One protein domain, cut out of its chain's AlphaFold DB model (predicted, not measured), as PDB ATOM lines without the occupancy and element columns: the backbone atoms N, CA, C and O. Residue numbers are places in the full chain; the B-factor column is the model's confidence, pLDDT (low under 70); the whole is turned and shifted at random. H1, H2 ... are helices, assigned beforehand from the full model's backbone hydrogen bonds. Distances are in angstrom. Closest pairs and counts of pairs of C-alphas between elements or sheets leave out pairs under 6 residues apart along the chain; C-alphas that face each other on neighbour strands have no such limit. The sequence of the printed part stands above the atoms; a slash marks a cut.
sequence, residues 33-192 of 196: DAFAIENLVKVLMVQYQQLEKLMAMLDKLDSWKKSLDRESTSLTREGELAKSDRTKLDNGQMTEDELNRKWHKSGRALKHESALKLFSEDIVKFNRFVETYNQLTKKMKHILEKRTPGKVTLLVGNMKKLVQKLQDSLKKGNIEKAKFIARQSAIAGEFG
ATOM      1  N   ASP A  33      24.412  13.584  32.699       80.62
ATOM      2  CA  ASP A  33      23.135  14.184  32.318       80.62
ATOM      3  C   ASP A  33      21.957  13.302  32.726       80.62
ATOM      4  O   ASP A  33      20.959  13.807  33.246       80.62
ATOM      5  N   ALA A  34      22.090  11.983  32.549       81.69
ATOM      6  CA  ALA A  34      21.108  11.022  33.043       81.69
ATOM      7  C   ALA A  34      20.928  11.166  34.562       81.69
ATOM      8  O   ALA A  34      19.805  11.345  35.037       81.69
ATOM      9  N   PHE A  35      22.034  11.223  35.310       86.56
ATOM     10  CA  PHE A  35      22.015  11.447  36.754       86.56
ATOM     11  C   PHE A  35      21.360  12.783  37.144       86.56
ATOM     12  O   PHE A  35      20.543  12.830  38.066       86.56
ATOM     13  N   ALA A  36      21.671  13.875  36.438       88.62
ATOM     14  CA  ALA A  36      21.079  15.186  36.710       88.62
ATOM     15  C   ALA A  36      19.552  15.188  36.517       88.62
ATOM     16  O   ALA A  36      18.826  15.778  37.321       88.62
ATOM     17  N   ILE A  37      19.055  14.507  35.482       90.81
ATOM     18  CA  ILE A  37      17.616  14.392  35.211       90.81
ATOM     19  C   ILE A  37      16.939  13.477  36.227       90.81
ATOM     20  O   ILE A  37      15.865  13.813  36.724       90.81
ATOM     21  N   GLU A  38      17.546  12.344  36.571       90.81
ATOM     22  CA  GLU A  38      17.021  11.460  37.615       90.81
ATOM     23  C   GLU A  38      16.926  12.176  38.963       90.81
ATOM     24  O   GLU A  38      15.920  12.052  39.668       90.81
ATOM     25  N   ASN A  39      17.939  12.972  39.311       90.12
ATOM     26  CA  ASN A  39      17.916  13.791  40.514       90.12
ATOM     27  C   ASN A  39      16.799  14.842  40.459       90.12
ATOM     28  O   ASN A  39      16.045  14.982  41.421       90.12
ATOM     29  N   LEU A  40      16.630  15.526  39.322       93.38
ATOM     30  CA  LEU A  40      15.519  16.455  39.121       93.38
ATOM     31  C   LEU A  40      14.165  15.759  39.318       93.38
ATOM     32  O   LEU A  40      13.310  16.282  40.028       93.38
ATOM     33  N   VAL A  41      13.965  14.574  38.735       93.62
ATOM     34  CA  VAL A  41      12.732  13.790  38.908       93.62
ATOM     35  C   VAL A  41      12.486  13.490  40.385       93.62
ATOM     36  O   VAL A  41      11.375  13.718  40.860       93.62
ATOM     37  N   LYS A  42      13.505  13.044  41.128       92.06
ATOM     38  CA  LYS A  42      13.395  12.775  42.573       92.06
ATOM     39  C   LYS A  42      13.000  14.025  43.357       92.06
ATOM     40  O   LYS A  42      12.064  13.968  44.153       92.06
ATOM     41  N   VAL A  43      13.667  15.154  43.109       92.75
ATOM     42  CA  VAL A  43      13.364  16.433  43.771       92.75
ATOM     43  C   VAL A  43      11.930  16.856  43.474       92.75
ATOM     44  O   VAL A  43      11.163  17.094  44.405       92.75
ATOM     45  N   LEU A  44      11.534  16.889  42.200       93.19
ATOM     46  CA  LEU A  44      10.177  17.262  41.811       93.19
ATOM     47  C   LEU A  44       9.140  16.331  42.440       93.19
ATOM     48  O   LEU A  44       8.127  16.824  42.924       93.19
ATOM     49  N   MET A  45       9.405  15.020  42.480       92.75
ATOM     50  CA  MET A  45       8.522  14.037  43.112       92.75
ATOM     51  C   MET A  45       8.273  14.329  44.584       92.75
ATOM     52  O   MET A  45       7.123  14.453  44.999       92.75
ATOM     53  N   VAL A  46       9.345  14.487  45.360       92.12
ATOM     54  CA  VAL A  46       9.240  14.781  46.794       92.12
ATOM     55  C   VAL A  46       8.483  16.090  47.018       92.12
ATOM     56  O   VAL A  46       7.577  16.151  47.850       92.12
ATOM     57  N   GLN A  47       8.821  17.125  46.254       91.19
ATOM     58  CA  GLN A  47       8.254  18.458  46.428       91.19
ATOM     59  C   GLN A  47       6.772  18.507  46.028       91.19
ATOM     60  O   GLN A  47       5.959  19.029  46.791       91.19
ATOM     61  N   TYR A  48       6.374  17.920  44.890       91.69
ATOM     62  CA  TYR A  48       4.960  17.932  44.497       91.69
ATOM     63  C   TYR A  48       4.106  17.094  45.456       91.69
ATOM     64  O   TYR A  48       3.005  17.520  45.789       91.69
ATOM     65  N   GLN A  49       4.602  15.950  45.949       93.06
ATOM     66  CA  GLN A  49       3.867  15.118  46.913       93.06
ATOM     67  C   GLN A  49       3.637  15.855  48.236       93.06
ATOM     68  O   GLN A  49       2.565  15.758  48.835       93.06
ATOM     69  N   GLN A  50       4.631  16.621  48.695       91.69
ATOM     70  CA  GLN A  50       4.497  17.459  49.887       91.69
ATOM     71  C   GLN A  50       3.469  18.580  49.685       91.69
ATOM     72  O   GLN A  50       2.673  18.831  50.590       91.69
ATOM     73  N   LEU A  51       3.430  19.207  48.505       92.06
ATOM     74  CA  LEU A  51       2.406  20.203  48.165       92.06
ATOM     75  C   LEU A  51       1.002  19.586  48.060       92.06
ATOM     76  O   LEU A  51       0.065  20.146  48.621       92.06
ATOM     77  N   GLU A  52       0.846  18.432  47.400       91.50
ATOM     78  CA  GLU A  52      -0.431  17.698  47.334       91.50
ATOM     79  C   GLU A  52      -0.945  17.364  48.734       91.50
ATOM     80  O   GLU A  52      -2.106  17.630  49.052       91.50
ATOM     81  N   LYS A  53      -0.064  16.856  49.605       92.50
ATOM     82  CA  LYS A  53      -0.402  16.581  51.002       92.50
ATOM     83  C   LYS A  53      -0.843  17.847  51.735       92.50
ATOM     84  O   LYS A  53      -1.830  17.803  52.461       92.50
ATOM     85  N   LEU A  54      -0.140  18.964  51.551       91.88
ATOM     86  CA  LEU A  54      -0.475  20.231  52.203       91.88
ATOM     87  C   LEU A  54      -1.852  20.747  51.766       91.88
ATOM     88  O   LEU A  54      -2.632  21.162  52.620       91.88
ATOM     89  N   MET A  55      -2.178  20.663  50.473       89.06
ATOM     90  CA  MET A  55      -3.502  21.041  49.956       89.06
ATOM     91  C   MET A  55      -4.607  20.148  50.531       89.06
ATOM     92  O   MET A  55      -5.578  20.659  51.074       89.06
ATOM     93  N   ALA A  56      -4.420  18.824  50.521       89.94
ATOM     94  CA  ALA A  56      -5.396  17.899  51.100       89.94
ATOM     95  C   ALA A  56      -5.601  18.125  52.612       89.94
ATOM     96  O   ALA A  56      -6.708  17.986  53.134       89.94
ATOM     97  N   MET A  57      -4.535  18.485  53.335       90.38
ATOM     98  CA  MET A  57      -4.631  18.838  54.752       90.38
ATOM     99  C   MET A  57      -5.377  20.157  54.976       90.38
ATOM    100  O   MET A  57      -6.102  20.251  55.962       90.38
ATOM    101  N   LEU A  58      -5.232  21.145  54.089       87.19
ATOM    102  CA  LEU A  58      -5.944  22.423  54.181       87.19
ATOM    103  C   LEU A  58      -7.465  22.231  54.065       87.19
ATOM    104  O   LEU A  58      -8.205  22.740  54.905       87.19
ATOM    105  N   ASP A  59      -7.922  21.430  53.101       85.38
ATOM    106  CA  ASP A  59      -9.351  21.118  52.934       85.38
ATOM    107  C   ASP A  59      -9.910  20.371  54.159       85.38
ATOM    108  O   ASP A  59     -11.019  20.629  54.646       85.38
ATOM    109  N   LYS A  60      -9.105  19.457  54.716       91.25
ATOM    110  CA  LYS A  60      -9.451  18.743  55.949       91.25
ATOM    111  C   LYS A  60      -9.481  19.668  57.171       91.25
ATOM    112  O   LYS A  60     -10.330  19.482  58.037       91.25
ATOM    113  N   LEU A  61      -8.589  20.656  57.259       89.25
ATOM    114  CA  LEU A  61      -8.586  21.638  58.348       89.25
ATOM    115  C   LEU A  61      -9.862  22.476  58.352       89.25
ATOM    116  O   LEU A  61     -10.479  22.617  59.405       89.25
ATOM    117  N   ASP A  62     -10.269  23.004  57.197       85.94
ATOM    118  CA  ASP A  62     -11.465  23.846  57.097       85.94
ATOM    119  C   ASP A  62     -12.740  23.064  57.450       85.94
ATOM    120  O   ASP A  62     -13.562  23.516  58.251       85.94
ATOM    121  N   SER A  63     -12.875  21.846  56.918       92.81
ATOM    122  CA  SER A  63     -14.015  20.974  57.225       92.81
ATOM    123  C   SER A  63     -14.056  20.544  58.695       92.81
ATOM    124  O   SER A  63     -15.119  20.607  59.319       92.81
ATOM    125  N   TRP A  64     -12.917  20.163  59.281       93.12
ATOM    126  CA  TRP A  64     -12.856  19.752  60.685       93.12
ATOM    127  C   TRP A  64     -13.110  20.929  61.631       93.12
ATOM    128  O   TRP A  64     -13.880  20.785  62.578       93.12
ATOM    129  N   LYS A  65     -12.570  22.118  61.334       89.56
ATOM    130  CA  LYS A  65     -12.842  23.335  62.111       89.56
ATOM    131  C   LYS A  65     -14.340  23.646  62.158       89.56
ATOM    132  O   LYS A  65     -14.892  23.810  63.239       89.56
ATOM    133  N   LYS A  66     -15.022  23.618  61.009       92.50
ATOM    134  CA  LYS A  66     -16.483  23.809  60.937       92.50
ATOM    135  C   LYS A  66     -17.256  22.769  61.750       92.50
ATOM    136  O   LYS A  66     -18.307  23.090  62.300       92.50
ATOM    137  N   SER A  67     -16.769  21.528  61.806       92.38
ATOM    138  CA  SER A  67     -17.371  20.480  62.635       92.38
ATOM    139  C   SER A  67     -17.226  20.792  64.124       92.38
ATOM    140  O   SER A  67     -18.222  20.756  64.844       92.38
ATOM    141  N   LEU A  68     -16.020  21.168  64.568       89.25
ATOM    142  CA  LEU A  68     -15.754  21.524  65.964       89.25
ATOM    143  C   LEU A  68     -16.549  22.758  66.403       89.25
ATOM    144  O   LEU A  68     -17.096  22.763  67.501       89.25
ATOM    145  N   ASP A  69     -16.680  23.770  65.542       90.19
ATOM    146  CA  ASP A  69     -17.463  24.977  65.844       90.19
ATOM    147  C   ASP A  69     -18.952  24.643  66.066       90.19
ATOM    148  O   ASP A  69     -19.595  25.148  66.994       90.19
ATOM    149  N   ARG A  70     -19.517  23.743  65.247       90.12
ATOM    150  CA  ARG A  70     -20.904  23.270  65.402       90.12
ATOM    151  C   ARG A  70     -21.090  22.473  66.686       90.12
ATOM    152  O   ARG A  70     -22.068  22.687  67.399       90.12
ATOM    153  N   GLU A  71     -20.165  21.566  66.974       89.12
ATOM    154  CA  GLU A  71     -20.220  20.724  68.166       89.12
ATOM    155  C   GLU A  71     -20.055  21.553  69.445       89.12
ATOM    156  O   GLU A  71     -20.858  21.422  70.366       89.12
ATOM    157  N   SER A  72     -19.122  22.509  69.452       88.19
ATOM    158  CA  SER A  72     -18.955  23.490  70.529       88.19
ATOM    159  C   SER A  72     -20.239  24.281  70.788       88.19
ATOM    160  O   SER A  72     -20.664  24.418  71.938       88.19
ATOM    161  N   THR A  73     -20.903  24.750  69.726       88.94
ATOM    162  CA  THR A  73     -22.178  25.477  69.836       88.94
ATOM    163  C   THR A  73     -23.276  24.589  70.431       88.94
ATOM    164  O   THR A  73     -24.025  25.026  71.306       88.94
ATOM    165  N   SER A  74     -23.357  23.328  69.994       87.69
ATOM    166  CA  SER A  74     -24.325  22.355  70.514       87.69
ATOM    167  C   SER A  74     -24.099  22.069  72.000       87.69
ATOM    168  O   SER A  74     -25.036  22.157  72.793       87.69
ATOM    169  N   LEU A  75     -22.853  21.791  72.391       85.88
ATOM    170  CA  LEU A  75     -22.475  21.516  73.778       85.88
ATOM    171  C   LEU A  75     -22.707  22.731  74.681       85.88
ATOM    172  O   LEU A  75     -23.216  22.582  75.790       85.88
ATOM    173  N   THR A  76     -22.409  23.938  74.198       85.06
ATOM    174  CA  THR A  76     -22.671  25.182  74.941       85.06
ATOM    175  C   THR A  76     -24.163  25.346  75.219       85.06
ATOM    176  O   THR A  76     -24.556  25.554  76.366       85.06
ATOM    177  N   ARG A  77     -25.009  25.159  74.199       86.94
ATOM    178  CA  ARG A  77     -26.470  25.235  74.343       86.94
ATOM    179  C   ARG A  77     -27.009  24.195  75.327       86.94
ATOM    180  O   ARG A  77     -27.900  24.500  76.117       86.94
ATOM    181  N   GLU A  78     -26.494  22.969  75.294       82.50
ATOM    182  CA  GLU A  78     -26.872  21.937  76.266       82.50
ATOM    183  C   GLU A  78     -26.444  22.298  77.693       82.50
ATOM    184  O   GLU A  78     -27.238  22.139  78.622       82.50
ATOM    185  N   GLY A  79     -25.239  22.848  77.865       81.19
ATOM    186  CA  GLY A  79     -24.748  23.340  79.151       81.19
ATOM    187  C   GLY A  79     -25.580  24.503  79.706       81.19
ATOM    188  O   GLY A  79     -25.845  24.563  80.907       81.19
ATOM    189  N   GLU A  80     -26.050  25.412  78.853       86.75
ATOM    190  CA  GLU A  80     -26.958  26.501  79.244       86.75
ATOM    191  C   GLU A  80     -28.337  25.988  79.666       86.75
ATOM    192  O   GLU A  80     -28.872  26.432  80.684       86.75
ATOM    193  N   LEU A  81     -28.897  25.014  78.942       83.75
ATOM    194  CA  LEU A  81     -30.141  24.347  79.341       83.75
ATOM    195  C   LEU A  81     -29.984  23.653  80.696       83.75
ATOM    196  O   LEU A  81     -30.876  23.738  81.539       83.75
ATOM    197  N   ALA A  82     -28.839  23.009  80.915       80.50
ATOM    198  CA  ALA A  82     -28.513  22.367  82.175       80.50
ATOM    199  C   ALA A  82     -28.431  23.375  83.336       80.50
ATOM    200  O   ALA A  82     -29.017  23.151  84.397       80.50
ATOM    201  N   LYS A  83     -27.768  24.519  83.127       83.81
ATOM    202  CA  LYS A  83     -27.730  25.619  84.105       83.81
ATOM    203  C   LYS A  83     -29.126  26.166  84.395       83.81
ATOM    204  O   LYS A  83     -29.478  26.312  85.558       83.81
ATOM    205  N   SER A  84     -29.931  26.413  83.360       87.25
ATOM    206  CA  SER A  84     -31.301  26.920  83.508       87.25
ATOM    207  C   SER A  84     -32.189  25.968  84.310       87.25
ATOM    208  O   SER A  84     -32.924  26.415  85.188       87.25
ATOM    209  N   ASP A  85     -32.104  24.664  84.044       84.81
ATOM    210  CA  ASP A  85     -32.845  23.650  84.798       84.81
ATOM    211  C   ASP A  85     -32.433  23.633  86.278       84.81
ATOM    212  O   ASP A  85     -33.294  23.532  87.149       84.81
ATOM    213  N   ARG A  86     -31.141  23.820  86.573       83.75
ATOM    214  CA  ARG A  86     -30.646  23.905  87.953       83.75
ATOM    215  C   ARG A  86     -31.094  25.183  88.662       83.75
ATOM    216  O   ARG A  86     -31.578  25.109  89.780       83.75
ATOM    217  N   THR A  87     -31.068  26.329  87.986       88.94
ATOM    218  CA  THR A  87     -31.615  27.583  88.532       88.94
ATOM    219  C   THR A  87     -33.114  27.479  88.830       88.94
ATOM    220  O   THR A  87     -33.587  28.044  89.811       88.94
ATOM    221  N   LYS A  88     -33.886  26.746  88.015       89.06
ATOM    222  CA  LYS A  88     -35.312  26.496  88.292       89.06
ATOM    223  C   LYS A  88     -35.518  25.644  89.540       89.06
ATOM    224  O   LYS A  88     -36.448  25.931  90.286       89.06
ATOM    225  N   LEU A  89     -34.668  24.639  89.761       88.69
ATOM    226  CA  LEU A  89     -34.660  23.866  91.005       88.69
ATOM    227  C   LEU A  89     -34.378  24.783  92.204       88.69
ATOM    228  O   LEU A  89     -35.172  24.820  93.138       88.69
ATOM    229  N   ASP A  90     -33.300  25.570  92.138       88.12
ATOM    230  CA  ASP A  90     -32.866  26.450  93.235       88.12
ATOM    231  C   ASP A  90     -33.927  27.511  93.592       88.12
ATOM    232  O   ASP A  90     -34.096  27.871  94.754       88.12
ATOM    233  N   ASN A  91     -34.692  27.974  92.597       93.38
ATOM    234  CA  ASN A  91     -35.792  28.924  92.778       93.38
ATOM    235  C   ASN A  91     -37.126  28.267  93.187       93.38
ATOM    236  O   ASN A  91     -38.147  28.954  93.241       93.38
ATOM    237  N   GLY A  92     -37.165  26.947  93.402       89.12
ATOM    238  CA  GLY A  92     -38.386  26.203  93.738       89.12
ATOM    239  C   GLY A  92     -39.412  26.103  92.600       89.12
ATOM    240  O   GLY A  92     -40.563  25.749  92.835       89.12
ATOM    241  N   GLN A  93     -39.018  26.417  91.361       90.19
ATOM    242  CA  GLN A  93     -39.860  26.336  90.155       90.19
ATOM    243  C   GLN A  93     -39.857  24.941  89.511       90.19
ATOM    244  O   GLN A  93     -40.564  24.707  88.530       90.19
ATOM    245  N   MET A  94     -39.017  24.038  90.011       89.69
ATOM    246  CA  MET A  94     -38.902  22.640  89.610       89.69
ATOM    247  C   MET A  94     -38.545  21.828  90.852       89.69
ATOM    248  O   MET A  94     -37.765  22.292  91.679       89.69
ATOM    249  N   THR A  95     -39.093  20.626  90.982       90.12
ATOM    250  CA  THR A  95     -38.716  19.702  92.062       90.12
ATOM    251  C   THR A  95     -37.475  18.884  91.703       90.12
ATOM    252  O   THR A  95     -37.145  18.695  90.529       90.12
ATOM    253  N   GLU A  96     -36.787  18.356  92.714       84.75
ATOM    254  CA  GLU A  96     -35.616  17.497  92.505       84.75
ATOM    255  C   GLU A  96     -35.980  16.217  91.734       84.75
ATOM    256  O   GLU A  96     -35.253  15.808  90.829       84.75
ATOM    257  N   ASP A  97     -37.163  15.652  91.993       86.50
ATOM    258  CA  ASP A  97     -37.699  14.509  91.251       86.50
ATOM    259  C   ASP A  97     -37.970  14.838  89.778       86.50
ATOM    260  O   ASP A  97     -37.671  14.030  88.894       86.50
ATOM    261  N   GLU A  98     -38.498  16.025  89.471       84.81
ATOM    262  CA  GLU A  98     -38.700  16.472  88.088       84.81
ATOM    263  C   GLU A  98     -37.376  16.679  87.355       84.81
ATOM    264  O   GLU A  98     -37.240  16.237  86.206       84.81
ATOM    265  N   LEU A  99     -36.387  17.294  88.012       84.44
ATOM    266  CA  LEU A  99     -35.046  17.469  87.459       84.44
ATOM    267  C   LEU A  99     -34.395  16.110  87.186       84.44
ATOM    268  O   LEU A  99     -33.953  15.846  86.063       84.44
ATOM    269  N   ASN A 100     -34.410  15.215  88.176       81.88
ATOM    270  CA  ASN A 100     -33.845  13.875  88.073       81.88
ATOM    271  C   ASN A 100     -34.548  13.056  86.996       81.88
ATOM    272  O   ASN A 100     -33.892  12.416  86.175       81.88
ATOM    273  N   ARG A 101     -35.877  13.122  86.897       82.25
ATOM    274  CA  ARG A 101     -36.617  12.459  85.817       82.25
ATOM    275  C   ARG A 101     -36.229  13.033  84.459       82.25
ATOM    276  O   ARG A 101     -36.040  12.274  83.512       82.25
ATOM    277  N   LYS A 102     -36.058  14.348  84.343       79.88
ATOM    278  CA  LYS A 102     -35.669  15.004  83.090       79.88
ATOM    279  C   LYS A 102     -34.237  14.660  82.670       79.88
ATOM    280  O   LYS A 102     -33.995  14.466  81.479       79.88
ATOM    281  N   TRP A 103     -33.306  14.532  83.614       78.50
ATOM    282  CA  TRP A 103     -31.881  14.298  83.350       78.50
ATOM    283  C   TRP A 103     -31.497  12.815  83.278       78.50
ATOM    284  O   TRP A 103     -30.756  12.426  82.371       78.50
ATOM    285  N   HIS A 104     -32.034  11.977  84.168       71.44
ATOM    286  CA  HIS A 104     -31.748  10.540  84.216       71.44
ATOM    287  C   HIS A 104     -32.615   9.728  83.251       71.44
ATOM    288  O   HIS A 104     -32.077   8.896  82.525       71.44
ATOM    289  N   LYS A 105     -33.930   9.987  83.146       65.12
ATOM    290  CA  LYS A 105     -34.811   9.198  82.253       65.12
ATOM    291  C   LYS A 105     -34.483   9.405  80.770       65.12
ATOM    292  O   LYS A 105     -34.695   8.511  79.960       65.12
ATOM    293  N   SER A 106     -33.961  10.577  80.406       62.59
ATOM    294  CA  SER A 106     -33.509  10.879  79.040       62.59
ATOM    295  C   SER A 106     -32.066  10.423  78.756       62.59
ATOM    296  O   SER A 106     -31.629  10.402  77.596       62.59
ATOM    297  N   GLY A 107     -31.308  10.081  79.807       63.06
ATOM    298  CA  GLY A 107     -29.866   9.840  79.753       63.06
ATOM    299  C   GLY A 107     -29.049  11.073  79.350       63.06
ATOM    300  O   GLY A 107     -27.896  10.925  78.951       63.06
ATOM    301  N   ARG A 108     -29.633  12.281  79.397       69.94
ATOM    302  CA  ARG A 108     -29.018  13.517  78.887       69.94
ATOM    303  C   ARG A 108     -27.720  13.864  79.617       69.94
ATOM    304  O   ARG A 108     -26.775  14.265  78.956       69.94
ATOM    305  N   ALA A 109     -27.654  13.653  80.932       69.06
ATOM    306  CA  ALA A 109     -26.459  13.956  81.725       69.06
ATOM    307  C   ALA A 109     -25.245  13.109  81.300       69.06
ATOM    308  O   ALA A 109     -24.213  13.650  80.915       69.06
ATOM    309  N   LEU A 110     -25.411  11.781  81.275       67.31
ATOM    310  CA  LEU A 110     -24.361  10.840  80.865       67.31
ATOM    311  C   LEU A 110     -23.951  11.036  79.398       67.31
ATOM    312  O   LEU A 110     -22.771  10.962  79.061       67.31
ATOM    313  N   LYS A 111     -24.921  11.321  78.518       77.56
ATOM    314  CA  LYS A 111     -24.652  11.629  77.106       77.56
ATOM    315  C   LYS A 111     -23.847  12.917  76.951       77.56
ATOM    316  O   LYS A 111     -22.913  12.934  76.157       77.56
ATOM    317  N   HIS A 112     -24.177  13.957  77.713       78.12
ATOM    318  CA  HIS A 112     -23.486  15.243  77.660       78.12
ATOM    319  C   HIS A 112     -22.041  15.139  78.171       78.12
ATOM    320  O   HIS A 112     -21.124  15.612  77.508       78.12
ATOM    321  N   GLU A 113     -21.807  14.454  79.292       78.94
ATOM    322  CA  GLU A 113     -20.453  14.231  79.821       78.94
ATOM    323  C   GLU A 113     -19.591  13.393  78.864       78.94
ATOM    324  O   GLU A 113     -18.449  13.749  78.563       78.94
ATOM    325  N   SER A 114     -20.158  12.317  78.306       85.62
ATOM    326  CA  SER A 114     -19.482  11.524  77.277       85.62
ATOM    327  C   SER A 114     -19.174  12.353  76.025       85.62
ATOM    328  O   SER A 114     -18.099  12.194  75.449       85.62
ATOM    329  N   ALA A 115     -20.085  13.233  75.600       85.56
ATOM    330  CA  ALA A 115     -19.881  14.106  74.446       85.56
ATOM    331  C   ALA A 115     -18.788  15.154  74.708       85.56
ATOM    332  O   ALA A 115     -17.921  15.343  73.862       85.56
ATOM    333  N   LEU A 116     -18.747  15.760  75.900       85.38
ATOM    334  CA  LEU A 116     -17.663  16.663  76.308       85.38
ATOM    335  C   LEU A 116     -16.297  15.967  76.283       85.38
ATOM    336  O   LEU A 116     -15.316  16.549  75.815       85.38
ATOM    337  N   LYS A 117     -16.228  14.714  76.748       88.88
ATOM    338  CA  LYS A 117     -14.991  13.925  76.709       88.88
ATOM    339  C   LYS A 117     -14.531  13.661  75.272       88.88
ATOM    340  O   LYS A 117     -13.371  13.917  74.957       88.88
ATOM    341  N   LEU A 118     -15.433  13.198  74.403       90.06
ATOM    342  CA  LEU A 118     -15.130  12.952  72.988       90.06
ATOM    343  C   LEU A 118     -14.699  14.237  72.269       90.06
ATOM    344  O   LEU A 118     -13.681  14.241  71.580       90.06
ATOM    345  N   PHE A 119     -15.404  15.342  72.507       88.62
ATOM    346  CA  PHE A 119     -15.063  16.651  71.957       88.62
ATOM    347  C   PHE A 119     -13.670  17.116  72.406       88.62
ATOM    348  O   PHE A 119     -12.872  17.585  71.593       88.62
ATOM    349  N   SER A 120     -13.323  16.923  73.684       86.38
ATOM    350  CA  SER A 120     -11.979  17.220  74.194       86.38
ATOM    351  C   SER A 120     -10.899  16.377  73.506       86.38
ATOM    352  O   SER A 120      -9.833  16.895  73.170       86.38
ATOM    353  N   GLU A 121     -11.141  15.082  73.295       92.31
ATOM    354  CA  GLU A 121     -10.212  14.211  72.567       92.31
ATOM    355  C   GLU A 121     -10.045  14.656  71.108       92.31
ATOM    356  O   GLU A 121      -8.927  14.657  70.579       92.31
ATOM    357  N   ASP A 122     -11.128  15.079  70.461       86.44
ATOM    358  CA  ASP A 122     -11.102  15.553  69.081       86.44
ATOM    359  C   ASP A 122     -10.397  16.904  68.931       86.44
ATOM    360  O   ASP A 122      -9.644  17.074  67.968       86.44
ATOM    361  N   ILE A 123     -10.495  17.810  69.913       88.62
ATOM    362  CA  ILE A 123      -9.655  19.019  69.977       88.62
ATOM    363  C   ILE A 123      -8.170  18.643  70.038       88.62
ATOM    364  O   ILE A 123      -7.354  19.210  69.307       88.62
ATOM    365  N   VAL A 124      -7.789  17.673  70.878       90.88
ATOM    366  CA  VAL A 124      -6.386  17.232  70.982       90.88
ATOM    367  C   VAL A 124      -5.892  16.668  69.646       90.88
ATOM    368  O   VAL A 124      -4.791  17.009  69.199       90.88
ATOM    369  N   LYS A 125      -6.698  15.837  68.974       92.25
ATOM    370  CA  LYS A 125      -6.362  15.298  67.644       92.25
ATOM    371  C   LYS A 125      -6.261  16.408  66.594       92.25
ATOM    372  O   LYS A 125      -5.315  16.398  65.805       92.25
ATOM    373  N   PHE A 126      -7.186  17.365  66.604       86.62
ATOM    374  CA  PHE A 126      -7.176  18.516  65.704       86.62
ATOM    375  C   PHE A 126      -5.913  19.362  65.894       86.62
ATOM    376  O   PHE A 126      -5.228  19.660  64.919       86.62
ATOM    377  N   ASN A 127      -5.524  19.659  67.136       83.75
ATOM    378  CA  ASN A 127      -4.315  20.434  67.429       83.75
ATOM    379  C   ASN A 127      -3.037  19.740  66.935       83.75
ATOM    380  O   ASN A 127      -2.195  20.380  66.305       83.75
ATOM    381  N   ARG A 128      -2.912  18.419  67.124       90.88
ATOM    382  CA  ARG A 128      -1.792  17.636  66.555       90.88
ATOM    383  C   ARG A 128      -1.779  17.675  65.024       90.88
ATOM    384  O   ARG A 128      -0.718  17.716  64.393       90.88
ATOM    385  N   PHE A 129      -2.959  17.659  64.408       87.94
ATOM    386  CA  PHE A 129      -3.097  17.763  62.960       87.94
ATOM    387  C   PHE A 129      -2.681  19.150  62.443       87.94
ATOM    388  O   PHE A 129      -1.918  19.233  61.477       87.94
ATOM    389  N   VAL A 130      -3.099  20.226  63.121       84.00
ATOM    390  CA  VAL A 130      -2.668  21.612  62.859       84.00
ATOM    391  C   VAL A 130      -1.154  21.748  62.999       84.00
ATOM    392  O   VAL A 130      -0.509  22.340  62.136       84.00
ATOM    393  N   GLU A 131      -0.556  21.161  64.035       86.44
ATOM    394  CA  GLU A 131       0.896  21.180  64.214       86.44
ATOM    395  C   GLU A 131       1.618  20.519  63.031       86.44
ATOM    396  O   GLU A 131       2.541  21.099  62.455       86.44
ATOM    397  N   THR A 132       1.145  19.347  62.601       89.19
ATOM    398  CA  THR A 132       1.690  18.642  61.430       89.19
ATOM    399  C   THR A 132       1.578  19.495  60.160       89.19
ATOM    400  O   THR A 132       2.527  19.574  59.373       89.19
ATOM    401  N   TYR A 133       0.437  20.162  59.964       87.38
ATOM    402  CA  TYR A 133       0.221  21.080  58.845       87.38
ATOM    403  C   TYR A 133       1.193  22.267  58.891       87.38
ATOM    404  O   TYR A 133       1.828  22.593  57.884       87.38
ATOM    405  N   ASN A 134       1.376  22.874  60.062       82.69
ATOM    406  CA  ASN A 134       2.284  24.002  60.263       82.69
ATOM    407  C   ASN A 134       3.745  23.610  60.011       82.69
ATOM    408  O   ASN A 134       4.483  24.348  59.355       82.69
ATOM    409  N   GLN A 135       4.167  22.428  60.466       88.88
ATOM    410  CA  GLN A 135       5.507  21.903  60.199       88.88
ATOM    411  C   GLN A 135       5.747  21.694  58.698       88.88
ATOM    412  O   GLN A 135       6.808  22.065  58.186       88.88
ATOM    413  N   LEU A 136       4.774  21.133  57.974       86.50
ATOM    414  CA  LEU A 136       4.876  20.950  56.523       86.50
ATOM    415  C   LEU A 136       4.897  22.298  55.790       86.50
ATOM    416  O   LEU A 136       5.738  22.509  54.920       86.50
ATOM    417  N   THR A 137       4.051  23.240  56.200       86.44
ATOM    418  CA  THR A 137       4.024  24.610  55.666       86.44
ATOM    419  C   THR A 137       5.368  25.310  55.860       86.44
ATOM    420  O   THR A 137       5.891  25.905  54.920       86.44
ATOM    421  N   LYS A 138       5.996  25.169  57.035       85.56
ATOM    422  CA  LYS A 138       7.336  25.715  57.309       85.56
ATOM    423  C   LYS A 138       8.408  25.111  56.398       85.56
ATOM    424  O   LYS A 138       9.253  25.851  55.902       85.56
ATOM    425  N   LYS A 139       8.365  23.800  56.133       85.56
ATOM    426  CA  LYS A 139       9.280  23.137  55.179       85.56
ATOM    427  C   LYS A 139       9.095  23.671  53.754       85.56
ATOM    428  O   LYS A 139      10.071  23.931  53.056       85.56
ATOM    429  N   MET A 140       7.847  23.908  53.359       87.69
ATOM    430  CA  MET A 140       7.480  24.373  52.018       87.69
ATOM    431  C   MET A 140       7.488  25.898  51.861       87.69
ATOM    432  O   MET A 140       7.179  26.404  50.783       87.69
ATOM    433  N   LYS A 141       7.883  26.639  52.902       86.38
ATOM    434  CA  LYS A 141       7.855  28.107  52.961       86.38
ATOM    435  C   LYS A 141       8.464  28.763  51.717       86.38
ATOM    436  O   LYS A 141       7.823  29.600  51.095       86.38
ATOM    437  N   HIS A 142       9.635  28.295  51.290       84.12
ATOM    438  CA  HIS A 142      10.351  28.797  50.112       84.12
ATOM    439  C   HIS A 142       9.556  28.711  48.790       84.12
ATOM    440  O   HIS A 142       9.763  29.529  47.893       84.12
ATOM    441  N   ILE A 143       8.634  27.749  48.665       87.00
ATOM    442  CA  ILE A 143       7.738  27.606  47.508       87.00
ATOM    443  C   ILE A 143       6.464  28.435  47.701       87.00
ATOM    444  O   ILE A 143       5.979  29.031  46.734       87.00
ATOM    445  N   LEU A 144       5.930  28.460  48.927       87.00
ATOM    446  CA  LEU A 144       4.633  29.052  49.265       87.00
ATOM    447  C   LEU A 144       4.668  30.580  49.376       87.00
ATOM    448  O   LEU A 144       3.733  31.226  48.922       87.00
ATOM    449  N   GLU A 145       5.738  31.180  49.906       83.56
ATOM    450  CA  GLU A 145       5.820  32.639  50.133       83.56
ATOM    451  C   GLU A 145       5.603  33.470  48.866       83.56
ATOM    452  O   GLU A 145       5.127  34.599  48.923       83.56
ATOM    453  N   LYS A 146       5.938  32.906  47.705       81.06
ATOM    454  CA  LYS A 146       5.847  33.587  46.410       81.06
ATOM    455  C   LYS A 146       4.559  33.257  45.651       81.06
ATOM    456  O   LYS A 146       4.407  33.661  44.494       81.06
ATOM    457  N   ARG A 147       3.649  32.468  46.236       86.44
ATOM    458  CA  ARG A 147       2.532  31.848  45.512       86.44
ATOM    459  C   ARG A 147       1.215  31.943  46.265       86.44
ATOM    460  O   ARG A 147       1.113  31.633  47.440       86.44
ATOM    461  N   THR A 148       0.171  32.295  45.523       85.94
ATOM    462  CA  THR A 148      -1.210  32.132  45.980       85.94
ATOM    463  C   THR A 148      -1.625  30.658  45.890       85.94
ATOM    464  O   THR A 148      -1.027  29.915  45.102       85.94
ATOM    465  N   PRO A 149      -2.676  30.218  46.609       82.50
ATOM    466  CA  PRO A 149      -3.152  28.833  46.549       82.50
ATOM    467  C   PRO A 149      -3.395  28.326  45.118       82.50
ATOM    468  O   PRO A 149      -2.866  27.285  44.741       82.50
ATOM    469  N   GLY A 150      -4.064  29.115  44.267       86.88
ATOM    470  CA  GLY A 150      -4.286  28.745  42.862       86.88
ATOM    471  C   GLY A 150      -2.990  28.568  42.054       86.88
ATOM    472  O   GLY A 150      -2.892  27.664  41.225       86.88
ATOM    473  N   LYS A 151      -1.947  29.368  42.334       90.12
ATOM    474  CA  LYS A 151      -0.619  29.193  41.717       90.12
ATOM    475  C   LYS A 151       0.066  27.909  42.190       90.12
ATOM    476  O   LYS A 151       0.771  27.286  41.399       90.12
ATOM    477  N   VAL A 152      -0.136  27.500  43.444       90.06
ATOM    478  CA  VAL A 152       0.384  26.228  43.976       90.06
ATOM    479  C   VAL A 152      -0.313  25.040  43.311       90.06
ATOM    480  O   VAL A 152       0.368  24.119  42.868       90.06
ATOM    481  N   THR A 153      -1.636  25.083  43.142       89.69
ATOM    482  CA  THR A 153      -2.388  24.034  42.430       89.69
ATOM    483  C   THR A 153      -1.893  23.858  40.993       89.69
ATOM    484  O   THR A 153      -1.630  22.736  40.553       89.69
ATOM    485  N   LEU A 154      -1.692  24.963  40.267       93.31
ATOM    486  CA  LEU A 154      -1.126  24.931  38.916       93.31
ATOM    487  C   LEU A 154       0.308  24.385  38.903       93.31
ATOM    488  O   LEU A 154       0.647  23.577  38.036       93.31
ATOM    489  N   LEU A 155       1.140  24.789  39.870       93.31
ATOM    490  CA  LEU A 155       2.506  24.287  40.013       93.31
ATOM    491  C   LEU A 155       2.517  22.766  40.188       93.31
ATOM    492  O   LEU A 155       3.222  22.090  39.447       93.31
ATOM    493  N   VAL A 156       1.706  22.225  41.100       93.69
ATOM    494  CA  VAL A 156       1.588  20.777  41.336       93.69
ATOM    495  C   VAL A 156       1.213  20.038  40.052       93.69
ATOM    496  O   VAL A 156       1.885  19.077  39.670       93.69
ATOM    497  N   GLY A 157       0.195  20.520  39.332       93.62
ATOM    498  CA  GLY A 157      -0.218  19.926  38.059       93.62
ATOM    499  C   GLY A 157       0.897  19.941  37.007       93.62
ATOM    500  O   GLY A 157       1.106  18.952  36.298       93.62
ATOM    501  N   ASN A 158       1.654  21.034  36.928       95.06
ATOM    502  CA  ASN A 158       2.766  21.162  35.991       95.06
ATOM    503  C   ASN A 158       3.975  20.299  36.389       95.06
ATOM    504  O   ASN A 158       4.576  19.671  35.518       95.06
ATOM    505  N   MET A 159       4.297  20.202  37.683       94.81
ATOM    506  CA  MET A 159       5.336  19.307  38.204       94.81
ATOM    507  C   MET A 159       5.008  17.849  37.887       94.81
ATOM    508  O   MET A 159       5.864  17.136  37.368       94.81
ATOM    509  N   LYS A 160       3.760  17.419  38.104       94.94
ATOM    510  CA  LYS A 160       3.301  16.059  37.787       94.94
ATOM    511  C   LYS A 160       3.460  15.732  36.301       94.94
ATOM    512  O   LYS A 160       4.041  14.706  35.952       94.94
ATOM    513  N   LYS A 161       3.009  16.632  35.416       95.62
ATOM    514  CA  LYS A 161       3.174  16.483  33.957       95.62
ATOM    515  C   LYS A 161       4.647  16.423  33.551       95.62
ATOM    516  O   LYS A 161       5.008  15.639  32.677       95.62
ATOM    517  N   LEU A 162       5.492  17.253  34.161       96.00
ATOM    518  CA  LEU A 162       6.926  17.280  33.885       96.00
ATOM    519  C   LEU A 162       7.603  15.978  34.323       96.00
ATOM    520  O   LEU A 162       8.300  15.368  33.517       96.00
ATOM    521  N   VAL A 163       7.347  15.525  35.552       95.44
ATOM    522  CA  VAL A 163       7.853  14.251  36.081       95.44
ATOM    523  C   VAL A 163       7.477  13.100  35.156       95.44
ATOM    524  O   VAL A 163       8.355  12.335  34.765       95.44
ATOM    525  N   GLN A 164       6.213  13.020  34.732       96.06
ATOM    526  CA  GLN A 164       5.750  11.965  33.833       96.06
ATOM    527  C   GLN A 164       6.491  11.991  32.486       96.06
ATOM    528  O   GLN A 164       7.032  10.975  32.060       96.06
ATOM    529  N   LYS A 165       6.617  13.165  31.853       95.31
ATOM    530  CA  LYS A 165       7.354  13.320  30.584       95.31
ATOM    531  C   LYS A 165       8.835  12.938  30.697       95.31
ATOM    532  O   LYS A 165       9.386  12.340  29.768       95.31
ATOM    533  N   LEU A 166       9.481  13.299  31.807       94.62
ATOM    534  CA  LEU A 166      10.884  12.967  32.067       94.62
ATOM    535  C   LEU A 166      11.054  11.464  32.306       94.62
ATOM    536  O   LEU A 166      11.892  10.844  31.657       94.62
ATOM    537  N   GLN A 167      10.218  10.861  33.154       93.81
ATOM    538  CA  GLN A 167      10.231   9.419  33.415       93.81
ATOM    539  C   GLN A 167       9.970   8.600  32.148       93.81
ATOM    540  O   GLN A 167      10.674   7.623  31.907       93.81
ATOM    541  N   ASP A 168       9.012   9.002  31.313       94.81
ATOM    542  CA  ASP A 168       8.724   8.318  30.050       94.81
ATOM    543  C   ASP A 168       9.908   8.381  29.079       94.81
ATOM    544  O   ASP A 168      10.179   7.418  28.360       94.81
ATOM    545  N   SER A 169      10.631   9.504  29.057       91.88
ATOM    546  CA  SER A 169      11.816   9.673  28.209       91.88
ATOM    547  C   SER A 169      12.997   8.844  28.724       91.88
ATOM    548  O   SER A 169      13.645   8.164  27.928       91.88
ATOM    549  N   LEU A 170      13.213   8.816  30.044       89.25
ATOM    550  CA  LEU A 170      14.230   7.980  30.695       89.25
ATOM    551  C   LEU A 170      13.958   6.481  30.499       89.25
ATOM    552  O   LEU A 170      14.856   5.748  30.103       89.25
ATOM    553  N   LYS A 171      12.711   6.023  30.686       90.38
ATOM    554  CA  LYS A 171      12.312   4.618  30.462       90.38
ATOM    555  C   LYS A 171      12.549   4.156  29.023       90.38
ATOM    556  O   LYS A 171      12.844   2.989  28.796       90.38
ATOM    557  N   LYS A 172      12.422   5.066  28.054       90.38
ATOM    558  CA  LYS A 172      12.710   4.814  26.632       90.38
ATOM    559  C   LYS A 172      14.202   4.927  26.287       90.38
ATOM    560  O   LYS A 172      14.550   4.803  25.119       90.38
ATOM    561  N   GLY A 173      15.067   5.208  27.265       86.50
ATOM    562  CA  GLY A 173      16.502   5.417  27.064       86.50
ATOM    563  C   GLY A 173      16.849   6.689  26.286       86.50
ATOM    564  O   GLY A 173      17.974   6.822  25.818       86.50
ATOM    565  N   ASN A 174      15.908   7.626  26.115       90.94
ATOM    566  CA  ASN A 174      16.121   8.840  25.329       90.94
ATOM    567  C   ASN A 174      16.515  10.013  26.239       90.94
ATOM    568  O   ASN A 174      15.687  10.858  26.602       90.94
ATOM    569  N   ILE A 175      17.794  10.033  26.621       88.81
ATOM    570  CA  ILE A 175      18.359  11.026  27.545       88.81
ATOM    571  C   ILE A 175      18.336  12.428  26.923       88.81
ATOM    572  O   ILE A 175      17.937  13.375  27.596       88.81
ATOM    573  N   GLU A 176      18.661  12.580  25.637       88.56
ATOM    574  CA  GLU A 176      18.656  13.891  24.967       88.56
ATOM    575  C   GLU A 176      17.262  14.521  24.916       88.56
ATOM    576  O   GLU A 176      17.095  15.711  25.199       88.56
ATOM    577  N   LYS A 177      16.218  13.719  24.680       92.00
ATOM    578  CA  LYS A 177      14.835  14.193  24.800       92.00
ATOM    579  C   LYS A 177      14.511  14.628  26.227       92.00
ATOM    580  O   LYS A 177      13.874  15.662  26.418       92.00
ATOM    581  N   ALA A 178      14.937  13.858  27.225       92.06
ATOM    582  CA  ALA A 178      14.723  14.206  28.624       92.06
ATOM    583  C   ALA A 178      15.457  15.511  29.007       92.06
ATOM    584  O   ALA A 178      14.861  16.371  29.658       92.06
ATOM    585  N   LYS A 179      16.691  15.719  28.520       92.75
ATOM    586  CA  LYS A 179      17.443  16.979  28.660       92.75
ATOM    587  C   LYS A 179      16.699  18.131  28.012       92.75
ATOM    588  O   LYS A 179      16.504  19.160  28.650       92.75
ATOM    589  N   PHE A 180      16.248  17.963  26.772       92.25
ATOM    590  CA  PHE A 180      15.495  18.993  26.064       92.25
ATOM    591  C   PHE A 180      14.236  19.408  26.841       92.25
ATOM    592  O   PHE A 180      14.013  20.597  27.060       92.25
ATOM    593  N   ILE A 181      13.463  18.438  27.342       93.94
ATOM    594  CA  ILE A 181      12.279  18.694  28.179       93.94
ATOM    595  C   ILE A 181      12.651  19.461  29.455       93.94
ATOM    596  O   ILE A 181      11.965  20.419  29.810       93.94
ATOM    597  N   ALA A 182      13.718  19.052  30.147       93.44
ATOM    598  CA  ALA A 182      14.169  19.710  31.370       93.44
ATOM    599  C   ALA A 182      14.654  21.145  31.100       93.44
ATOM    600  O   ALA A 182      14.240  22.066  31.796       93.44
ATOM    601  N   ARG A 183      15.450  21.370  30.048       92.69
ATOM    602  CA  ARG A 183      15.970  22.696  29.666       92.69
ATOM    603  C   ARG A 183      14.865  23.700  29.334       92.69
ATOM    604  O   ARG A 183      14.977  24.864  29.693       92.69
ATOM    605  N   GLN A 184      13.796  23.252  28.678       92.94
ATOM    606  CA  GLN A 184      12.661  24.107  28.308       92.94
ATOM    607  C   GLN A 184      11.711  24.402  29.481       92.94
ATOM    608  O   GLN A 184      10.781  25.196  29.355       92.94
ATOM    609  N   SER A 185      11.902  23.750  30.628       93.69
ATOM    610  CA  SER A 185      10.995  23.858  31.762       93.69
ATOM    611  C   SER A 185      11.479  24.892  32.776       93.69
ATOM    612  O   SER A 185      12.451  24.668  33.497       93.69
ATOM    613  N   ALA A 186      10.725  25.983  32.926       91.38
ATOM    614  CA  ALA A 186      10.954  26.958  33.997       91.38
ATOM    615  C   ALA A 186      10.903  26.311  35.397       91.38
ATOM    616  O   ALA A 186      11.668  26.682  36.282       91.38
ATOM    617  N   ILE A 187      10.052  25.291  35.575       92.69
ATOM    618  CA  ILE A 187       9.967  24.512  36.817       92.69
ATOM    619  C   ILE A 187      11.255  23.722  37.039       92.69
ATOM    620  O   ILE A 187      11.757  23.675  38.153       92.69
ATOM    621  N   ALA A 188      11.833  23.116  36.002       91.75
ATOM    622  CA  ALA A 188      13.098  22.410  36.176       91.75
ATOM    623  C   ALA A 188      14.196  23.368  36.664       91.75
ATOM    624  O   ALA A 188      14.899  23.044  37.622       91.75
ATOM    625  N   GLY A 189      14.287  24.559  36.060       88.81
ATOM    626  CA  GLY A 189      15.222  25.606  36.479       88.81
ATOM    627  C   GLY A 189      15.011  26.059  37.926       88.81
ATOM    628  O   GLY A 189      15.970  26.141  38.691       88.81
ATOM    629  N   GLU A 190      13.758  26.282  38.332       89.50
ATOM    630  CA  GLU A 190      13.414  26.644  39.713       89.50
ATOM    631  C   GLU A 190      13.857  25.580  40.727       89.50
ATOM    632  O   GLU A 190      14.358  25.914  41.798       89.50
ATOM    633  N   PHE A 191      13.712  24.301  40.380       89.75
ATOM    634  CA  PHE A 191      14.052  23.171  41.249       89.75
ATOM    635  C   PHE A 191      15.489  22.656  41.039       89.75
ATOM    636  O   PHE A 191      15.800  21.507  41.352       89.75
ATOM    637  N   GLY A 192      16.385  23.522  40.554       84.56
ATOM    638  CA  GLY A 192      17.831  23.297  40.584       84.56
ATOM    639  C   GLY A 192      18.420  22.598  39.359       84.56
ATOM    640  O   GLY A 192      19.616  22.298  39.363       84.56
TER     641      GLY A 192
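AT A GLANCE: This is residues 33 to 192 of the 196 residues of an uncharacterized protein of Gammaproteobacteria bacterium (UniProt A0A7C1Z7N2). A single long helix, H1, is the spine of a rod; past one end of it the chain turns through short H2 and folds back as H3 along the spine's middle stretch. H5 and H6, a helical hairpin, pack on the spine's first part, with short H7 beside them. The printed part has 160 residues, with seven named helices, H1 to H7 in order, and no named strand: all helix. It is extended, with a radius of gyration of the C-alphas of 27.6 A and spans of 90 by 29 by 19 A.

HOW THE PARTS SIT: The hub is H1, residues 33 to 90, touching four helices. With residues 50 to 78 alone it touches H3, residues 108 to 139, opposite ways at a shallow tilt of 26 degrees; the closest C-alphas, of Met 57 and Tyr 133, are 6.7 A apart. With residues 85 to 89 alone it touches H2, residues 96 to 104, closest at the C-alphas of Leu 89 and Glu 96, 6.6 A; the two form a helical hairpin. With residues 34 to 52 alone it touches H5, residues 149 to 171, opposite ways at a tilt of 36 degrees, only just steep; the closest C-alphas, of Tyr 48 and Val 156, are 5.4 A apart. H6, residues 175 to 183, touches H5 at the C-alphas of Leu 166 and Ala 178, 5.3 A, and H1 at those of Ala 34 and Ile 175, 6.1 A. H7, residues 186 to 190, only just touches H6, only at the corner, with 3 pairs of C-alphas within 8 A. H4, residues 141 to 144, touches no helix. Every O i to N i+4 pair is within hydrogen-bond range in H1, H2, H3, H5, H6 and H7; H4 is too short for one.

IN THESE COORDINATES: H1 runs 83.7 A from C-alpha 33 at (23.135, 14.184, 32.318) to C-alpha 90 at (-32.866, 26.450, 93.235). H3 measures 46.1 A and H5 32.9 A. H7 ends at C-alpha 190, (13.414, 26.644, 39.713).

THE WHOLE: The C-alphas farthest apart, of Gly 92 and Glu 176, are 90.2 A apart. The printed part has no cut, and the six links are tight. Residues 105 to 110 have pLDDT under 70.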